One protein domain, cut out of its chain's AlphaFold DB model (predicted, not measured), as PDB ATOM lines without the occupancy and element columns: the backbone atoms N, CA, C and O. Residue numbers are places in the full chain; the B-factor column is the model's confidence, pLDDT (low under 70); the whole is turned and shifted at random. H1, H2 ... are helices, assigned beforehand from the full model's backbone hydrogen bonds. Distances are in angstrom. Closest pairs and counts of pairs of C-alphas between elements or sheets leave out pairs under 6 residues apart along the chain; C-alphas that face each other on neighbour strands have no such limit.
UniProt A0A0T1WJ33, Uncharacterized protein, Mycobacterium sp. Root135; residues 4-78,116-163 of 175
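Overview. This is residues 4 to 78 and 116 to 163 of the 175 residues of an uncharacterized protein of Mycobacterium sp. Root135 (UniProt A0A0T1WJ33). Long helix H1 runs along one side, with H6 in the middle, H2 beside H6, H3 and H4 across it. The printed part has 123 residues with six named helices, H1 to H6, all helix. It is compact, radius of gyration of the C-alphas 13.9 A, spans 46, 28 and 22 A.

Arrangement. H1, residues 4 to 30, stands about perpendicular, 75 degrees, to H6, residues 150 to 162. H2, residues 41 to 50, touches H6, closest at C-alphas 42 and 160, 5.3 A. H3, residues 58 to 74, runs opposite ways to H1, a shallow tilt of 29 degrees. H4, residues 116 to 132, is apart from H2; H5, residues 143 to 147, from H1. Every O i to N i+4 pair is within hydrogen-bond range except in H4, 11 of 13.

Along the chain. H1 begins at C-alpha (131.992, 198.696, 101.923); H6 ends at C-alpha (111.435, 204.914, 113.952).

Size, cuts and confidence. Residues 79 to 115 are cut out; C-alphas 78 and 116 are 22.4 A apart. pLDDT is under 70 at residues 32 to 34, 136, 138, 139 and 163.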
ATOM      1  N   PHE A   4     132.076 197.241 101.831       94.44
ATOM      2  CA  PHE A   4     131.992 198.696 101.923       94.44
ATOM      3  C   PHE A   4     130.621 199.252 101.525       94.44
ATOM      4  O   PHE A   4     130.180 200.223 102.136       94.44
ATOM      5  N   ASP A   5     129.935 198.666 100.540       94.88
ATOM      6  CA  ASP A   5     128.581 199.100 100.176       94.88
ATOM      7  C   ASP A   5     127.580 198.794 101.304       94.88
ATOM      8  O   ASP A   5     126.723 199.630 101.580       94.88
ATOM      9  N   VAL A   6     127.708 197.637 101.975       95.69
ATOM     10  CA  VAL A   6     126.868 197.261 103.131       95.69
ATOM     11  C   VAL A   6     127.080 198.247 104.277       95.69
ATOM     12  O   VAL A   6     126.123 198.851 104.757       95.69
ATOM     13  N   ILE A   7     128.340 198.491 104.656       95.81
ATOM     14  CA  ILE A   7     128.672 199.446 105.721       95.81
ATOM     15  C   ILE A   7     128.169 200.852 105.361       95.81
ATOM     16  O   ILE A   7     127.582 201.535 106.194       95.81
ATOM     17  N   THR A   8     128.363 201.295 104.115       93.69
ATOM     18  CA  THR A   8     127.929 202.633 103.677       93.69
ATOM     19  C   THR A   8     126.406 202.776 103.721       93.69
ATOM     20  O   THR A   8     125.893 203.837 104.088       93.69
ATOM     21  N   ALA A   9     125.666 201.724 103.356       94.69
ATOM     22  CA  ALA A   9     124.210 201.709 103.457       94.69
ATOM     23  C   ALA A   9     123.750 201.794 104.921       94.69
ATOM     24  O   ALA A   9     122.900 202.630 105.239       94.69
ATOM     25  N   ALA A  10     124.367 201.012 105.812       94.38
ATOM     26  CA  ALA A  10     124.111 201.053 107.249       94.38
ATOM     27  C   ALA A  10     124.405 202.438 107.848       94.38
ATOM     28  O   ALA A  10     123.581 202.992 108.576       94.38
ATOM     29  N   ASP A  11     125.530 203.052 107.471       94.88
ATOM     30  CA  ASP A  11     125.898 204.395 107.919       94.88
ATOM     31  C   ASP A  11     124.918 205.469 107.428       94.88
ATOM     32  O   ASP A  11     124.531 206.367 108.175       94.88
ATOM     33  N   THR A  12     124.452 205.358 106.184       94.50
ATOM     34  CA  THR A  12     123.441 206.269 105.625       94.50
ATOM     35  C   THR A  12     122.112 206.158 106.382       94.50
ATOM     36  O   THR A  12     121.463 207.172 106.673       94.50
ATOM     37  N   ALA A  13     121.705 204.933 106.726       93.19
ATOM     38  CA  ALA A  13     120.509 204.680 107.523       93.19
ATOM     39  C   ALA A  13     120.654 205.241 108.947       93.19
ATOM     40  O   ALA A  13     119.758 205.951 109.412       93.19
ATOM     41  N   ARG A  14     121.809 205.026 109.597       93.62
ATOM     42  CA  ARG A  14     122.152 205.648 110.885       93.62
ATOM     43  C   ARG A  14     122.030 207.167 110.827       93.62
ATOM     44  O   ARG A  14     121.359 207.752 111.669       93.62
ATOM     45  N   GLN A  15     122.669 207.821 109.856       94.94
ATOM     46  CA  GLN A  15     122.641 209.285 109.746       94.94
ATOM     47  C   GLN A  15     121.209 209.819 109.625       94.94
ATOM     48  O   GLN A  15     120.860 210.806 110.269       94.94
ATOM     49  N   SER A  16     120.363 209.127 108.858       94.56
ATOM     50  CA  SER A  16     118.948 209.481 108.719       94.56
ATOM     51  C   SER A  16     118.186 209.345 110.046       94.56
ATOM     52  O   SER A  16     117.370 210.206 110.375       94.56
ATOM     53  N   ALA A  17     118.470 208.300 110.831       94.69
ATOM     54  CA  ALA A  17     117.873 208.108 112.151       94.69
ATOM     55  C   ALA A  17     118.334 209.176 113.158       94.69
ATOM     56  O   ALA A  17     117.507 209.757 113.859       94.69
ATOM     57  N   LEU A  18     119.628 209.508 113.175       96.31
ATOM     58  CA  LEU A  18     120.170 210.584 114.011       96.31
ATOM     59  C   LEU A  18     119.508 211.929 113.691       96.31
ATOM     60  O   LEU A  18     119.126 212.654 114.606       96.31
ATOM     61  N   ASP A  19     119.310 212.250 112.410       96.62
ATOM     62  CA  ASP A  19     118.632 213.481 111.986       96.62
ATOM     63  C   ASP A  19     117.183 213.558 112.460       96.62
ATOM     64  O   ASP A  19     116.738 214.607 112.945       96.62
ATOM     65  N   ALA A  20     116.452 212.450 112.347       96.12
ATOM     66  CA  ALA A  20     115.088 212.357 112.845       96.12
ATOM     67  C   ALA A  20     115.040 212.524 114.373       96.12
ATOM     68  O   ALA A  20     114.240 213.321 114.869       96.12
ATOM     69  N   ALA A  21     115.932 211.853 115.109       96.94
ATOM     70  CA  ALA A  21     116.007 211.938 116.564       96.94
ATOM     71  C   ALA A  21     116.356 213.354 117.053       96.94
ATOM     72  O   ALA A  21     115.662 213.899 117.914       96.94
ATOM     73  N   ILE A  22     117.371 213.989 116.457       97.69
ATOM     74  CA  ILE A  22     117.752 215.382 116.744       97.69
ATOM     75  C   ILE A  22     116.562 216.314 116.508       97.69
ATOM     76  O   ILE A  22     116.220 217.119 117.374       97.69
ATOM     77  N   THR A  23     115.890 216.184 115.361       97.25
ATOM     78  CA  THR A  23     114.743 217.033 115.003       97.25
ATOM     79  C   THR A  23     113.588 216.878 115.995       97.25
ATOM     80  O   THR A  23     112.989 217.876 116.410       97.25
ATOM     81  N   ALA A  24     113.273 215.645 116.394       95.62
ATOM     82  CA  ALA A  24     112.220 215.356 117.361       95.62
ATOM     83  C   ALA A  24     112.540 215.941 118.746       95.62
ATOM     84  O   ALA A  24     111.702 216.640 119.319       95.62
ATOM     85  N   ILE A  25     113.769 215.757 119.245       95.69
ATOM     86  CA  ILE A  25     114.202 216.319 120.533       95.69
ATOM     87  C   ILE A  25     114.167 217.853 120.504       95.69
ATOM     88  O   ILE A  25     113.631 218.480 121.419       95.69
ATOM     89  N   GLN A  26     114.677 218.478 119.442       95.50
ATOM     90  CA  GLN A  26     114.646 219.935 119.300       95.50
ATOM     91  C   GLN A  26     113.206 220.472 119.209       95.50
ATOM     92  O   GLN A  26     112.901 221.526 119.766       95.50
ATOM     93  N   THR A  27     112.296 219.741 118.554       93.06
ATOM     94  CA  THR A  27     110.864 220.089 118.497       93.06
ATOM     95  C   THR A  27     110.219 220.000 119.879       93.06
ATOM     96  O   THR A  27     109.502 220.920 120.279       93.06
ATOM     97  N   LEU A  28     110.523 218.943 120.639       91.62
ATOM     98  CA  LEU A  28     110.076 218.776 122.022       91.62
ATOM     99  C   LEU A  28     110.547 219.942 122.909       91.62
ATOM    100  O   LEU A  28     109.756 220.487 123.679       91.62
ATOM    101  N   GLN A  29     111.804 220.376 122.765       90.31
ATOM    102  CA  GLN A  29     112.348 221.528 123.493       90.31
ATOM    103  C   GLN A  29     111.673 222.854 123.105       90.31
ATOM    104  O   GLN A  29     111.477 223.714 123.957       90.31
ATOM    105  N   GLN A  30     111.288 223.040 121.839       86.25
ATOM    106  CA  GLN A  30     110.611 224.263 121.378       86.25
ATOM    107  C   GLN A  30     109.139 224.336 121.799       86.25
ATOM    108  O   GLN A  30     108.601 225.429 121.978       86.25
ATOM    109  N   ALA A  31     108.483 223.186 121.966       76.19
ATOM    110  CA  ALA A  31     107.096 223.095 122.409       76.19
ATOM    111  C   ALA A  31     106.916 223.321 123.927       76.19
ATOM    112  O   ALA A  31     105.787 223.279 124.421       76.19
ATOM    113  N   SER A  32     107.997 223.549 124.684       63.25
ATOM    114  CA  SER A  32     107.996 223.446 126.146       63.25
ATOM    115  C   SER A  32     107.110 224.482 126.866       63.25
ATOM    116  O   SER A  32     107.371 225.688 126.821       63.25
ATOM    117  N   GLY A  33     106.128 223.983 127.629       60.16
ATOM    118  CA  GLY A  33     105.758 224.510 128.953       60.16
ATOM    119  C   GLY A  33     106.554 223.790 130.059       60.16
ATOM    120  O   GLY A  33     107.304 222.867 129.758       60.16
ATOM    121  N   GLU A  34     106.410 224.174 131.337       68.50
ATOM    122  CA  GLU A  34     107.195 223.603 132.463       68.50
ATOM    123  C   GLU A  34     107.118 222.064 132.592       68.50
ATOM    124  O   GLU A  34     108.022 221.467 133.174       68.50
ATOM    125  N   VAL A  35     106.087 221.413 132.034       75.06
ATOM    126  CA  VAL A  35     105.891 219.954 132.094       75.06
ATOM    127  C   VAL A  35     105.694 219.381 130.677       75.06
ATOM    128  O   VAL A  35     104.744 219.793 130.007       75.06
ATOM    129  N   PRO A  36     106.551 218.452 130.206       82.69
ATOM    130  CA  PRO A  36     106.384 217.775 128.914       82.69
ATOM    131  C   PRO A  36     105.200 216.789 128.931       82.69
ATOM    132  O   PRO A  36     104.846 216.247 129.980       82.69
ATOM    133  N   ASP A  37     104.589 216.527 127.769       86.56
ATOM    134  CA  ASP A  37     103.526 215.519 127.648       86.56
ATOM    135  C   ASP A  37     104.113 214.106 127.771       86.56
ATOM    136  O   ASP A  37     104.892 213.667 126.929       86.56
ATOM    137  N   ALA A  38     103.708 213.365 128.805       86.44
ATOM    138  CA  ALA A  38     104.148 211.989 129.039       86.44
ATOM    139  C   ALA A  38     103.709 210.997 127.940       86.44
ATOM    140  O   ALA A  38     104.196 209.865 127.904       86.44
ATOM    141  N   ASN A  39     102.772 211.388 127.071       87.31
ATOM    142  CA  ASN A  39     102.339 210.588 125.925       87.31
ATOM    143  C   ASN A  39     103.092 210.926 124.633       87.31
ATOM    144  O   ASN A  39     102.854 210.265 123.621       87.31
ATOM    145  N   ASP A  40     103.968 211.933 124.639       90.12
ATOM    146  CA  ASP A  40     104.825 212.215 123.493       90.12
ATOM    147  C   ASP A  40     105.782 211.023 123.274       90.12
ATOM    148  O   ASP A  40     106.468 210.616 124.221       90.12
ATOM    149  N   PRO A  41     105.853 210.441 122.063       90.38
ATOM    150  CA  PRO A  41     106.733 209.304 121.784       90.38
ATOM    151  C   PRO A  41     108.206 209.569 122.121       90.38
ATOM    152  O   PRO A  41     108.893 208.686 122.628       90.38
ATOM    153  N   THR A  42     108.678 210.802 121.919       92.62
ATOM    154  CA  THR A  42     110.044 211.227 122.259       92.62
ATOM    155  C   THR A  42     110.256 211.196 123.768       92.62
ATOM    156  O   THR A  42     111.277 210.711 124.253       92.62
ATOM    157  N   VAL A  43     109.269 211.672 124.535       93.06
ATOM    158  CA  VAL A  43     109.298 211.631 126.006       93.06
ATOM    159  C   VAL A  43     109.282 210.186 126.501       93.06
ATOM    160  O   VAL A  43     110.041 209.846 127.406       93.06
ATOM    161  N   GLN A  44     108.478 209.312 125.892       91.50
ATOM    162  CA  GLN A  44     108.441 207.891 126.247       91.50
ATOM    163  C   GLN A  44     109.772 207.184 125.971       91.50
ATOM    164  O   GLN A  44     110.226 206.418 126.822       91.50
ATOM    165  N   ALA A  45     110.424 207.478 124.844       92.12
ATOM    166  CA  ALA A  45     111.754 206.961 124.532       92.12
ATOM    167  C   ALA A  45     112.799 207.418 125.568       92.12
ATOM    168  O   ALA A  45     113.532 206.594 126.111       92.12
ATOM    169  N   LEU A  46     112.808 208.706 125.934       93.19
ATOM    170  CA  LEU A  46     113.697 209.261 126.969       93.19
ATOM    171  C   LEU A  46     113.459 208.644 128.357       93.19
ATOM    172  O   LEU A  46     114.408 208.408 129.109       93.19
ATOM    173  N   ILE A  47     112.200 208.386 128.718       91.38
ATOM    174  CA  ILE A  47     111.851 207.708 129.973       91.38
ATOM    175  C   ILE A  47     112.338 206.259 129.938       91.38
ATOM    176  O   ILE A  47     112.932 205.803 130.912       91.38
ATOM    177  N   ARG A  48     112.087 205.532 128.845       89.75
ATOM    178  CA  ARG A  48     112.446 204.116 128.726       89.75
ATOM    179  C   ARG A  48     113.956 203.918 128.718       89.75
ATOM    180  O   ARG A  48     114.448 203.107 129.492       89.75
ATOM    181  N   GLN A  49     114.660 204.646 127.856       91.62
ATOM    182  CA  GLN A  49     116.067 204.377 127.576       91.62
ATOM    183  C   GLN A  49     117.017 205.039 128.554       91.62
ATOM    184  O   GLN A  49     118.050 204.477 128.893       91.62
ATOM    185  N   LEU A  50     116.658 206.220 129.051       91.94
ATOM    186  CA  LEU A  50     117.502 206.959 129.986       91.94
ATOM    187  C   LEU A  50     116.957 206.939 131.414       91.94
ATOM    188  O   LEU A  50     117.476 207.640 132.282       91.94
ATOM    189  N   PHE A  51     115.896 206.172 131.682       90.00
ATOM    190  CA  PHE A  51     115.244 206.110 132.995       90.00
ATOM    191  C   PHE A  51     114.873 207.500 133.538       90.00
ATOM    192  O   PHE A  51     114.903 207.733 134.746       90.00
ATOM    193  N   THR A  52     114.580 208.451 132.644       88.19
ATOM    194  CA  THR A  52     114.461 209.871 132.995       88.19
ATOM    195  C   THR A  52     113.124 210.145 133.682       88.19
ATOM    196  O   THR A  52     112.086 210.030 133.031       88.19
ATOM    197  N   PRO A  53     113.086 210.553 134.961       88.00
ATOM    198  CA  PRO A  53     111.840 210.972 135.593       88.00
ATOM    199  C   PRO A  53     111.359 212.321 135.033       88.00
ATOM    200  O   PRO A  53     112.158 213.187 134.676       88.00
ATOM    201  N   LEU A  54     110.040 212.534 135.011       89.00
ATOM    202  CA  LEU A  54     109.431 213.827 134.668       89.00
ATOM    203  C   LEU A  54     109.489 214.794 135.861       89.00
ATOM    204  O   LEU A  54     108.467 215.142 136.453       89.00
ATOM    205  N   ASP A  55     110.702 215.182 136.247       88.81
ATOM    206  CA  ASP A  55     110.975 216.111 137.343       88.81
ATOM    207  C   ASP A  55     111.835 217.307 136.888       88.81
ATOM    208  O   ASP A  55     112.003 217.565 135.694       88.81
ATOM    209  N   SER A  56     112.379 218.069 137.841       85.12
ATOM    210  CA  SER A  56     113.211 219.244 137.558       85.12
ATOM    211  C   SER A  56     114.496 218.946 136.774       85.12
ATOM    212  O   SER A  56     115.106 219.880 136.260       85.12
ATOM    213  N   ASN A  57     114.927 217.685 136.688       88.62
ATOM    214  CA  ASN A  57     116.124 217.274 135.956       88.62
ATOM    215  C   ASN A  57     115.823 216.822 134.524       88.62
ATOM    216  O   ASN A  57     116.762 216.712 133.739       88.62
ATOM    217  N   PHE A  58     114.551 216.602 134.164       92.12
ATOM    218  CA  PHE A  58     114.159 216.060 132.860       92.12
ATOM    219  C   PHE A  58     114.850 216.788 131.701       92.12
ATOM    220  O   PHE A  58     115.572 216.177 130.919       92.12
ATOM    221  N   TRP A  59     114.707 218.112 131.638       92.88
ATOM    222  CA  TRP A  59     115.261 218.914 130.545       92.88
ATOM    223  C   TRP A  59     116.792 218.902 130.489       92.88
ATOM    224  O   TRP A  59     117.354 218.947 129.397       92.88
ATOM    225  N   SER A  60     117.464 218.781 131.637       93.19
ATOM    226  CA  SER A  60     118.924 218.633 131.678       93.19
ATOM    227  C   SER A  60     119.369 217.278 131.127       93.19
ATOM    228  O   SER A  60     120.400 217.196 130.460       93.19
ATOM    229  N   THR A  61     118.595 216.217 131.360       93.81
ATOM    230  CA  THR A  61     118.836 214.911 130.736       93.81
ATOM    231  C   THR A  61     118.600 214.962 129.229       93.81
ATOM    232  O   THR A  61     119.423 214.452 128.473       93.81
ATOM    233  N   VAL A  62     117.526 215.624 128.779       95.12
ATOM    234  CA  VAL A  62     117.248 215.815 127.344       95.12
ATOM    235  C   VAL A  62     118.395 216.547 126.645       95.12
ATOM    236  O   VAL A  62     118.815 216.138 125.568       95.12
ATOM    237  N   GLU A  63     118.931 217.601 127.263       95.62
ATOM    238  CA  GLU A  63     120.067 218.353 126.721       95.62
ATOM    239  C   GLU A  63     121.332 217.488 126.605       95.62
ATOM    240  O   GLU A  63     121.983 217.489 125.563       95.62
ATOM    241  N   GLN A  64     121.653 216.694 127.632       96.69
ATOM    242  CA  GLN A  64     122.799 215.777 127.594       96.69
ATOM    243  C   GLN A  64     122.651 214.708 126.508       96.69
ATOM    244  O   GLN A  64     123.602 214.446 125.771       96.69
ATOM    245  N   ALA A  65     121.456 214.127 126.373       97.06
ATOM    246  CA  ALA A  65     121.163 213.154 125.329       97.06
ATOM    247  C   ALA A  65     121.321 213.769 123.932       97.06
ATOM    248  O   ALA A  65     121.979 213.187 123.071       97.06
ATOM    249  N   LEU A  66     120.785 214.978 123.722       97.69
ATOM    250  CA  LEU A  66     120.917 215.694 122.455       97.69
ATOM    251  C   LEU A  66     122.387 215.936 122.092       97.69
ATOM    252  O   LEU A  66     122.788 215.633 120.973       97.69
ATOM    253  N   ILE A  67     123.202 216.407 123.043       97.81
ATOM    254  CA  ILE A  67     124.639 216.639 122.831       97.81
ATOM    255  C   ILE A  67     125.350 215.347 122.414       97.81
ATOM    256  O   ILE A  67     126.186 215.370 121.507       97.81
ATOM    257  N   ALA A  68     125.028 214.215 123.047       96.81
ATOM    258  CA  ALA A  68     125.629 212.931 122.704       96.81
ATOM    259  C   ALA A  68     125.247 212.487 121.281       96.81
ATOM    260  O   ALA A  68     126.117 212.091 120.504       96.81
ATOM    261  N   ILE A  69     123.966 212.603 120.914       97.44
ATOM    262  CA  ILE A  69     123.449 212.251 119.581       97.44
ATOM    263  C   ILE A  69     124.072 213.148 118.497       97.44
ATOM    264  O   ILE A  69     124.537 212.655 117.467       97.44
ATOM    265  N   GLU A  70     124.146 214.460 118.733       97.25
ATOM    266  CA  GLU A  70     124.795 215.410 117.820       97.25
ATOM    267  C   GLU A  70     126.295 215.113 117.673       97.25
ATOM    268  O   GLU A  70     126.837 215.163 116.564       97.25
ATOM    269  N   SER A  71     126.958 214.735 118.769       95.56
ATOM    270  CA  SER A  71     128.367 214.333 118.760       95.56
ATOM    271  C   SER A  71     128.582 213.059 117.941       95.56
ATOM    272  O   SER A  71     129.455 213.053 117.074       95.56
ATOM    273  N   ASN A  72     127.751 212.024 118.123       94.75
ATOM    274  CA  ASN A  72     127.779 210.793 117.318       94.75
ATOM    275  C   ASN A  72     127.657 211.113 115.822       94.75
ATOM    276  O   ASN A  72     128.480 210.691 115.008       94.75
ATOM    277  N   LYS A  73     126.681 211.953 115.457       93.88
ATOM    278  CA  LYS A  73     126.511 212.409 114.076       93.88
ATOM    279  C   LYS A  73     127.763 213.116 113.548       93.88
ATOM    280  O   LYS A  73     128.138 212.896 112.396       93.88
ATOM    281  N   SER A  74     128.432 213.927 114.366       90.19
ATOM    282  CA  SER A  74     129.643 214.653 113.954       90.19
ATOM    283  C   SER A  74     130.857 213.756 113.669       90.19
ATOM    284  O   SER A  74     131.721 214.153 112.890       90.19
ATOM    285  N   PHE A  75     130.909 212.536 114.222       83.62
ATOM    286  CA  PHE A  75     132.002 211.584 113.977       83.62
ATOM    287  C   PHE A  75     131.932 210.897 112.605       83.62
ATOM    288  O   PHE A  75     132.918 210.300 112.157       83.62
ATOM    289  N   THR A  76     130.804 211.019 111.904       74.25
ATOM    290  CA  THR A  76     130.632 210.519 110.534       74.25
ATOM    291  C   THR A  76     131.764 211.002 109.627       74.25
ATOM    292  O   THR A  76     132.044 212.198 109.545       74.25
ATOM    293  N   GLY A  77     132.422 210.072 108.932       70.12
ATOM    294  CA  GLY A  77     133.526 210.383 108.016       70.12
ATOM    295  C   GLY A  77     134.849 210.767 108.693       70.12
ATOM    296  O   GLY A  77     135.816 211.049 107.988       70.12
ATOM    297  N   SER A  78     134.910 210.757 110.029       77.12
ATOM    298  CA  SER A  78     136.139 211.008 110.798       77.12
ATOM    299  C   SER A  78     136.859 209.721 111.206       77.12
ATOM    300  O   SER A  78     138.076 209.734 111.364       77.12
ATOM    301  N   GLU A 116     119.381 194.694 107.886       86.88
ATOM    302  CA  GLU A 116     119.605 196.141 107.731       86.88
ATOM    303  C   GLU A 116     119.338 196.932 109.030       86.88
ATOM    304  O   GLU A 116     119.927 197.997 109.235       86.88
ATOM    305  N   THR A 117     118.466 196.422 109.908       86.69
ATOM    306  CA  THR A 117     118.145 197.027 111.208       86.69
ATOM    307  C   THR A 117     119.275 196.814 112.210       86.69
ATOM    308  O   THR A 117     119.726 197.772 112.833       86.69
ATOM    309  N   CYS A 118     119.804 195.597 112.295       88.00
ATOM    310  CA  CYS A 118     121.004 195.298 113.067       88.00
ATOM    311  C   CYS A 118     122.189 196.146 112.596       88.00
ATOM    312  O   CYS A 118     122.847 196.812 113.392       88.00
ATOM    313  N   GLN A 119     122.432 196.192 111.286       92.75
ATOM    314  CA  GLN A 119     123.601 196.875 110.735       92.75
ATOM    315  C   GLN A 119     123.620 198.367 111.083       92.75
ATOM    316  O   GLN A 119     124.666 198.898 111.466       92.75
ATOM    317  N   ARG A 120     122.474 199.059 110.977       91.62
ATOM    318  CA  ARG A 120     122.370 200.479 111.362       91.62
ATOM    319  C   ARG A 120     122.518 200.680 112.875       91.62
ATOM    320  O   ARG A 120     123.057 201.704 113.287       91.62
ATOM    321  N   GLU A 121     122.072 199.735 113.700       91.81
ATOM    322  CA  GLU A 121     122.201 199.798 115.160       91.81
ATOM    323  C   GLU A 121     123.654 199.611 115.604       91.81
ATOM    324  O   GLU A 121     124.188 200.476 116.301       91.81
ATOM    325  N   VAL A 122     124.328 198.572 115.104       93.62
ATOM    326  CA  VAL A 122     125.742 198.273 115.385       93.62
ATOM    327  C   VAL A 122     126.628 199.476 115.083       93.62
ATOM    328  O   VAL A 122     127.342 199.959 115.956       93.62
ATOM    329  N   ILE A 123     126.544 200.040 113.875       94.81
ATOM    330  CA  ILE A 123     127.385 201.195 113.529       94.81
ATOM    331  C   ILE A 123     127.064 202.432 114.383       94.81
ATOM    332  O   ILE A 123     127.962 203.204 114.715       94.81
ATOM    333  N   THR A 124     125.802 202.630 114.777       95.25
ATOM    334  CA  THR A 124     125.414 203.735 115.672       95.25
ATOM    335  C   THR A 124     126.043 203.588 117.046       95.25
ATOM    336  O   THR A 124     126.597 204.559 117.572       95.25
ATOM    337  N   HIS A 125     126.003 202.374 117.585       94.75
ATOM    338  CA  HIS A 125     126.599 202.004 118.859       94.75
ATOM    339  C   HIS A 125     128.113 202.197 118.864       94.75
ATOM    340  O   HIS A 125     128.630 202.877 119.749       94.75
ATOM    341  N   GLU A 126     128.810 201.723 117.831       94.88
ATOM    342  CA  GLU A 126     130.263 201.893 117.735       94.88
ATOM    343  C   GLU A 126     130.676 203.370 117.700       94.88
ATOM    344  O   GLU A 126     131.647 203.774 118.339       94.88
ATOM    345  N   TYR A 127     129.897 204.237 117.044       95.75
ATOM    346  CA  TYR A 127     130.163 205.675 117.109       95.75
ATOM    347  C   TYR A 127     129.940 206.272 118.504       95.75
ATOM    348  O   TYR A 127     130.648 207.212 118.880       95.75
ATOM    349  N   PHE A 128     129.001 205.749 119.297       95.44
ATOM    350  CA  PHE A 128     128.798 206.225 120.667       95.44
ATOM    351  C   PHE A 128     129.963 205.867 121.588       95.44
ATOM    352  O   PHE A 128     130.223 206.630 122.520       95.44
ATOM    353  N   HIS A 129     130.737 204.820 121.296       95.00
ATOM    354  CA  HIS A 129     131.965 204.552 122.042       95.00
ATOM    355  C   HIS A 129     132.953 205.730 122.015       95.00
ATOM    356  O   HIS A 129     133.555 206.044 123.045       95.00
ATOM    357  N   PHE A 130     133.057 206.458 120.898       94.00
ATOM    358  CA  PHE A 130     133.893 207.664 120.804       94.00
ATOM    359  C   PHE A 130     133.313 208.888 121.529       94.00
ATOM    360  O   PHE A 130     134.034 209.853 121.784       94.00
ATOM    361  N   VAL A 131     132.018 208.872 121.853       94.00
ATOM    362  CA  VAL A 131     131.318 209.982 122.516       94.00
ATOM    363  C   VAL A 131     131.321 209.803 124.030       94.00
ATOM    364  O   VAL A 131     131.662 210.733 124.759       94.00
ATOM    365  N   VAL A 132     130.924 208.618 124.505       92.31
ATOM    366  CA  VAL A 132     130.644 208.366 125.929       92.31
ATOM    367  C   VAL A 132     131.584 207.355 126.582       92.31
ATOM    368  O   VAL A 132     131.605 207.244 127.807       92.31
ATOM    369  N   GLY A 133     132.428 206.685 125.797       90.12
ATOM    370  CA  GLY A 133     133.441 205.758 126.290       90.12
ATOM    371  C   GLY A 133     133.138 204.283 126.012       90.12
ATOM    372  O   GLY A 133     132.116 203.916 125.440       90.12
ATOM    373  N   ALA A 134     134.044 203.409 126.458       81.31
ATOM    374  CA  ALA A 134     133.988 201.957 126.244       81.31
ATOM    375  C   ALA A 134     133.047 201.210 127.213       81.31
ATOM    376  O   ALA A 134     133.064 199.985 127.264       81.31
ATOM    377  N   GLN A 135     132.305 201.917 128.070       76.81
ATOM    378  CA  GLN A 135     131.570 201.280 129.162       76.81
ATOM    379  C   GLN A 135     130.222 200.745 128.676       76.81
ATOM    380  O   GLN A 135     129.318 201.503 128.337       76.81
ATOM    381  N   HIS A 136     130.067 199.422 128.708       69.12
ATOM    382  CA  HIS A 136     128.772 198.768 128.556       69.12
ATOM    383  C   HIS A 136     128.145 198.558 129.935       69.12
ATOM    384  O   HIS A 136     128.539 197.676 130.700       69.12
ATOM    385  N   HIS A 137     127.172 199.395 130.286       72.12
ATOM    386  CA  HIS A 137     126.463 199.295 131.562       72.12
ATOM    387  C   HIS A 137     125.299 198.289 131.464       72.12
ATOM    388  O   HIS A 137     124.122 198.653 131.499       72.12
ATOM    389  N   TYR A 138     125.613 196.999 131.319       64.38
ATOM    390  CA  TYR A 138     124.596 195.942 131.294       64.38
ATOM    391  C   TYR A 138     123.822 195.900 132.627       64.38
ATOM    392  O   TYR A 138     124.419 195.790 133.698       64.38
ATOM    393  N   GLY A 139     122.489 195.987 132.572       63.41
ATOM    394  CA  GLY A 139     121.633 196.026 133.769       63.41
ATOM    395  C   GLY A 139     121.559 197.392 134.464       63.41
ATOM    396  O   GLY A 139     121.292 197.448 135.665       63.41
ATOM    397  N   THR A 140     121.806 198.478 133.724       76.94
ATOM    398  CA  THR A 140     121.669 199.866 134.191       76.94
ATOM    399  C   THR A 140     120.332 200.119 134.889       76.94
ATOM    400  O   THR A 140     119.279 199.684 134.427       76.94
ATOM    401  N   THR A 141     120.368 200.880 135.988       76.69
ATOM    402  CA  THR A 141     119.150 201.343 136.686       76.69
ATOM    403  C   THR A 141     119.117 202.852 136.929       76.69
ATOM    404  O   THR A 141     118.174 203.355 137.542       76.69
ATOM    405  N   SER A 142     120.135 203.585 136.465       89.12
ATOM    406  CA  SER A 142     120.257 205.025 136.675       89.12
ATOM    407  C   SER A 142     120.421 205.791 135.364       89.12
ATOM    408  O   SER A 142     121.050 205.324 134.417       89.12
ATOM    409  N   THR A 143     119.902 207.019 135.331       91.12
ATOM    410  CA  THR A 143     120.011 207.910 134.167       91.12
ATOM    411  C   THR A 143     121.452 208.229 133.778       91.12
ATOM    412  O   THR A 143     121.753 208.335 132.596       91.12
ATOM    413  N   LEU A 144     122.353 208.372 134.755       90.81
ATOM    414  CA  LEU A 144     123.755 208.708 134.486       90.81
ATOM    415  C   LEU A 144     124.501 207.563 133.797       90.81
ATOM    416  O   LEU A 144     125.253 207.808 132.862       90.81
ATOM    417  N   GLU A 145     124.278 206.327 134.238       90.31
ATOM    418  CA  GLU A 145     124.841 205.139 133.585       90.31
ATOM    419  C   GLU A 145     124.242 204.949 132.187       90.31
ATOM    420  O   GLU A 145     124.969 204.622 131.255       90.31
ATOM    421  N   ALA A 146     122.944 205.225 132.010       90.75
ATOM    422  CA  ALA A 146     122.297 205.115 130.706       90.75
ATOM    423  C   ALA A 146     122.843 206.145 129.705       90.75
ATOM    424  O   ALA A 146     123.162 205.793 128.575       90.75
ATOM    425  N   LEU A 147     123.043 207.395 130.137       92.81
ATOM    426  CA  LEU A 147     123.698 208.436 129.335       92.81
ATOM    427  C   LEU A 147     125.162 208.113 128.999       92.81
ATOM    428  O   LEU A 147     125.691 208.664 128.038       92.81
ATOM    429  N   ALA A 148     125.820 207.255 129.780       91.81
ATOM    430  CA  ALA A 148     127.190 206.809 129.541       91.81
ATOM    431  C   ALA A 148     127.272 205.487 128.755       91.81
ATOM    432  O   ALA A 148     128.372 205.024 128.459       91.81
ATOM    433  N   CYS A 149     126.132 204.873 128.419       91.44
ATOM    434  CA  CYS A 149     126.064 203.571 127.767       91.44
ATOM    435  C   CYS A 149     125.735 203.722 126.270       91.44
ATOM    436  O   CYS A 149     124.641 204.187 125.934       91.44
ATOM    437  N   PRO A 150     126.619 203.275 125.361       92.81
ATOM    438  CA  PRO A 150     126.370 203.293 123.920       92.81
ATOM    439  C   PRO A 150     125.067 202.602 123.503       92.81
ATOM    440  O   PRO A 150     124.339 203.153 122.684       92.81
ATOM    441  N   HIS A 151     124.714 201.473 124.131       90.06
ATOM    442  CA  HIS A 151     123.466 200.756 123.848       90.06
ATOM    443  C   HIS A 151     122.229 201.627 124.086       90.06
ATOM    444  O   HIS A 151     121.407 201.788 123.192       90.06
ATOM    445  N   HIS A 152     122.121 202.256 125.262       91.88
ATOM    446  CA  HIS A 152     120.957 203.079 125.604       91.88
ATOM    447  C   HIS A 152     120.825 204.304 124.698       91.88
ATOM    448  O   HIS A 152     119.714 204.706 124.362       91.88
ATOM    449  N   LEU A 153     121.944 204.898 124.277       94.44
ATOM    450  CA  LEU A 153     121.921 206.023 123.345       94.44
ATOM    451  C   LEU A 153     121.551 205.591 121.922       94.44
ATOM    452  O   LEU A 153     120.792 206.295 121.257       94.44
ATOM    453  N   THR A 154     122.033 204.434 121.469       93.88
ATOM    454  CA  THR A 154     121.623 203.828 120.197       93.88
ATOM    455  C   THR A 154     120.132 203.529 120.199       93.88
ATOM    456  O   THR A 154     119.412 204.021 119.331       93.88
ATOM    457  N   GLU A 155     119.645 202.808 121.207       91.62
ATOM    458  CA  GLU A 155     118.226 202.485 121.333       91.62
ATOM    459  C   GLU A 155     117.372 203.753 121.439       91.62
ATOM    460  O   GLU A 155     116.332 203.837 120.799       91.62
ATOM    461  N   LEU A 156     117.828 204.786 122.159       94.25
ATOM    462  CA  LEU A 156     117.140 206.077 122.217       94.25
ATOM    463  C   LEU A 156     116.979 206.710 120.830       94.25
ATOM    464  O   LEU A 156     115.900 207.208 120.509       94.25
ATOM    465  N   VAL A 157     118.032 206.708 120.007       95.50
ATOM    466  CA  VAL A 157     117.976 207.259 118.645       95.50
ATOM    467  C   VAL A 157     116.910 206.543 117.823       95.50
ATOM    468  O   VAL A 157     116.079 207.209 117.204       95.50
ATOM    469  N   PHE A 158     116.900 205.210 117.826       91.88
ATOM    470  CA  PHE A 158     115.976 204.432 116.998       91.88
ATOM    471  C   PHE A 158     114.546 204.418 117.542       91.88
ATOM    472  O   PHE A 158     113.597 204.547 116.761       91.88
ATOM    473  N   ASP A 159     114.386 204.405 118.864       91.12
ATOM    474  CA  ASP A 159     113.099 204.565 119.533       91.12
ATOM    475  C   ASP A 159     112.419 205.879 119.129       91.12
ATOM    476  O   ASP A 159     111.222 205.902 118.838       91.12
ATOM    477  N   ILE A 160     113.182 206.978 119.078       93.38
ATOM    478  CA  ILE A 160     112.668 208.288 118.663       93.38
ATOM    479  C   ILE A 160     112.439 208.332 117.148       93.38
ATOM    480  O   ILE A 160     111.398 208.806 116.692       93.38
ATOM    481  N   ALA A 161     113.414 207.886 116.355       90.38
ATOM    482  CA  ALA A 161     113.403 208.069 114.908       90.38
ATOM    483  C   ALA A 161     112.378 207.184 114.190       90.38
ATOM    484  O   ALA A 161     111.791 207.615 113.196       90.38
ATOM    485  N   LEU A 162     112.186 205.951 114.665       78.81
ATOM    486  CA  LEU A 162     111.435 204.914 113.952       78.81
ATOM    487  C   LEU A 162     110.240 204.381 114.748       78.81
ATOM    488  O   LEU A 162     109.364 203.742 114.165       78.81
ATOM    489  N   GLY A 163     110.164 204.657 116.055       69.50
ATOM    490  CA  GLY A 163     109.123 204.101 116.922       69.50
ATOM    491  C   GLY A 163     109.230 202.580 117.098       69.50
ATOM    492  O   GLY A 163     108.246 201.936 117.466       69.50
TER     493      GLY A 163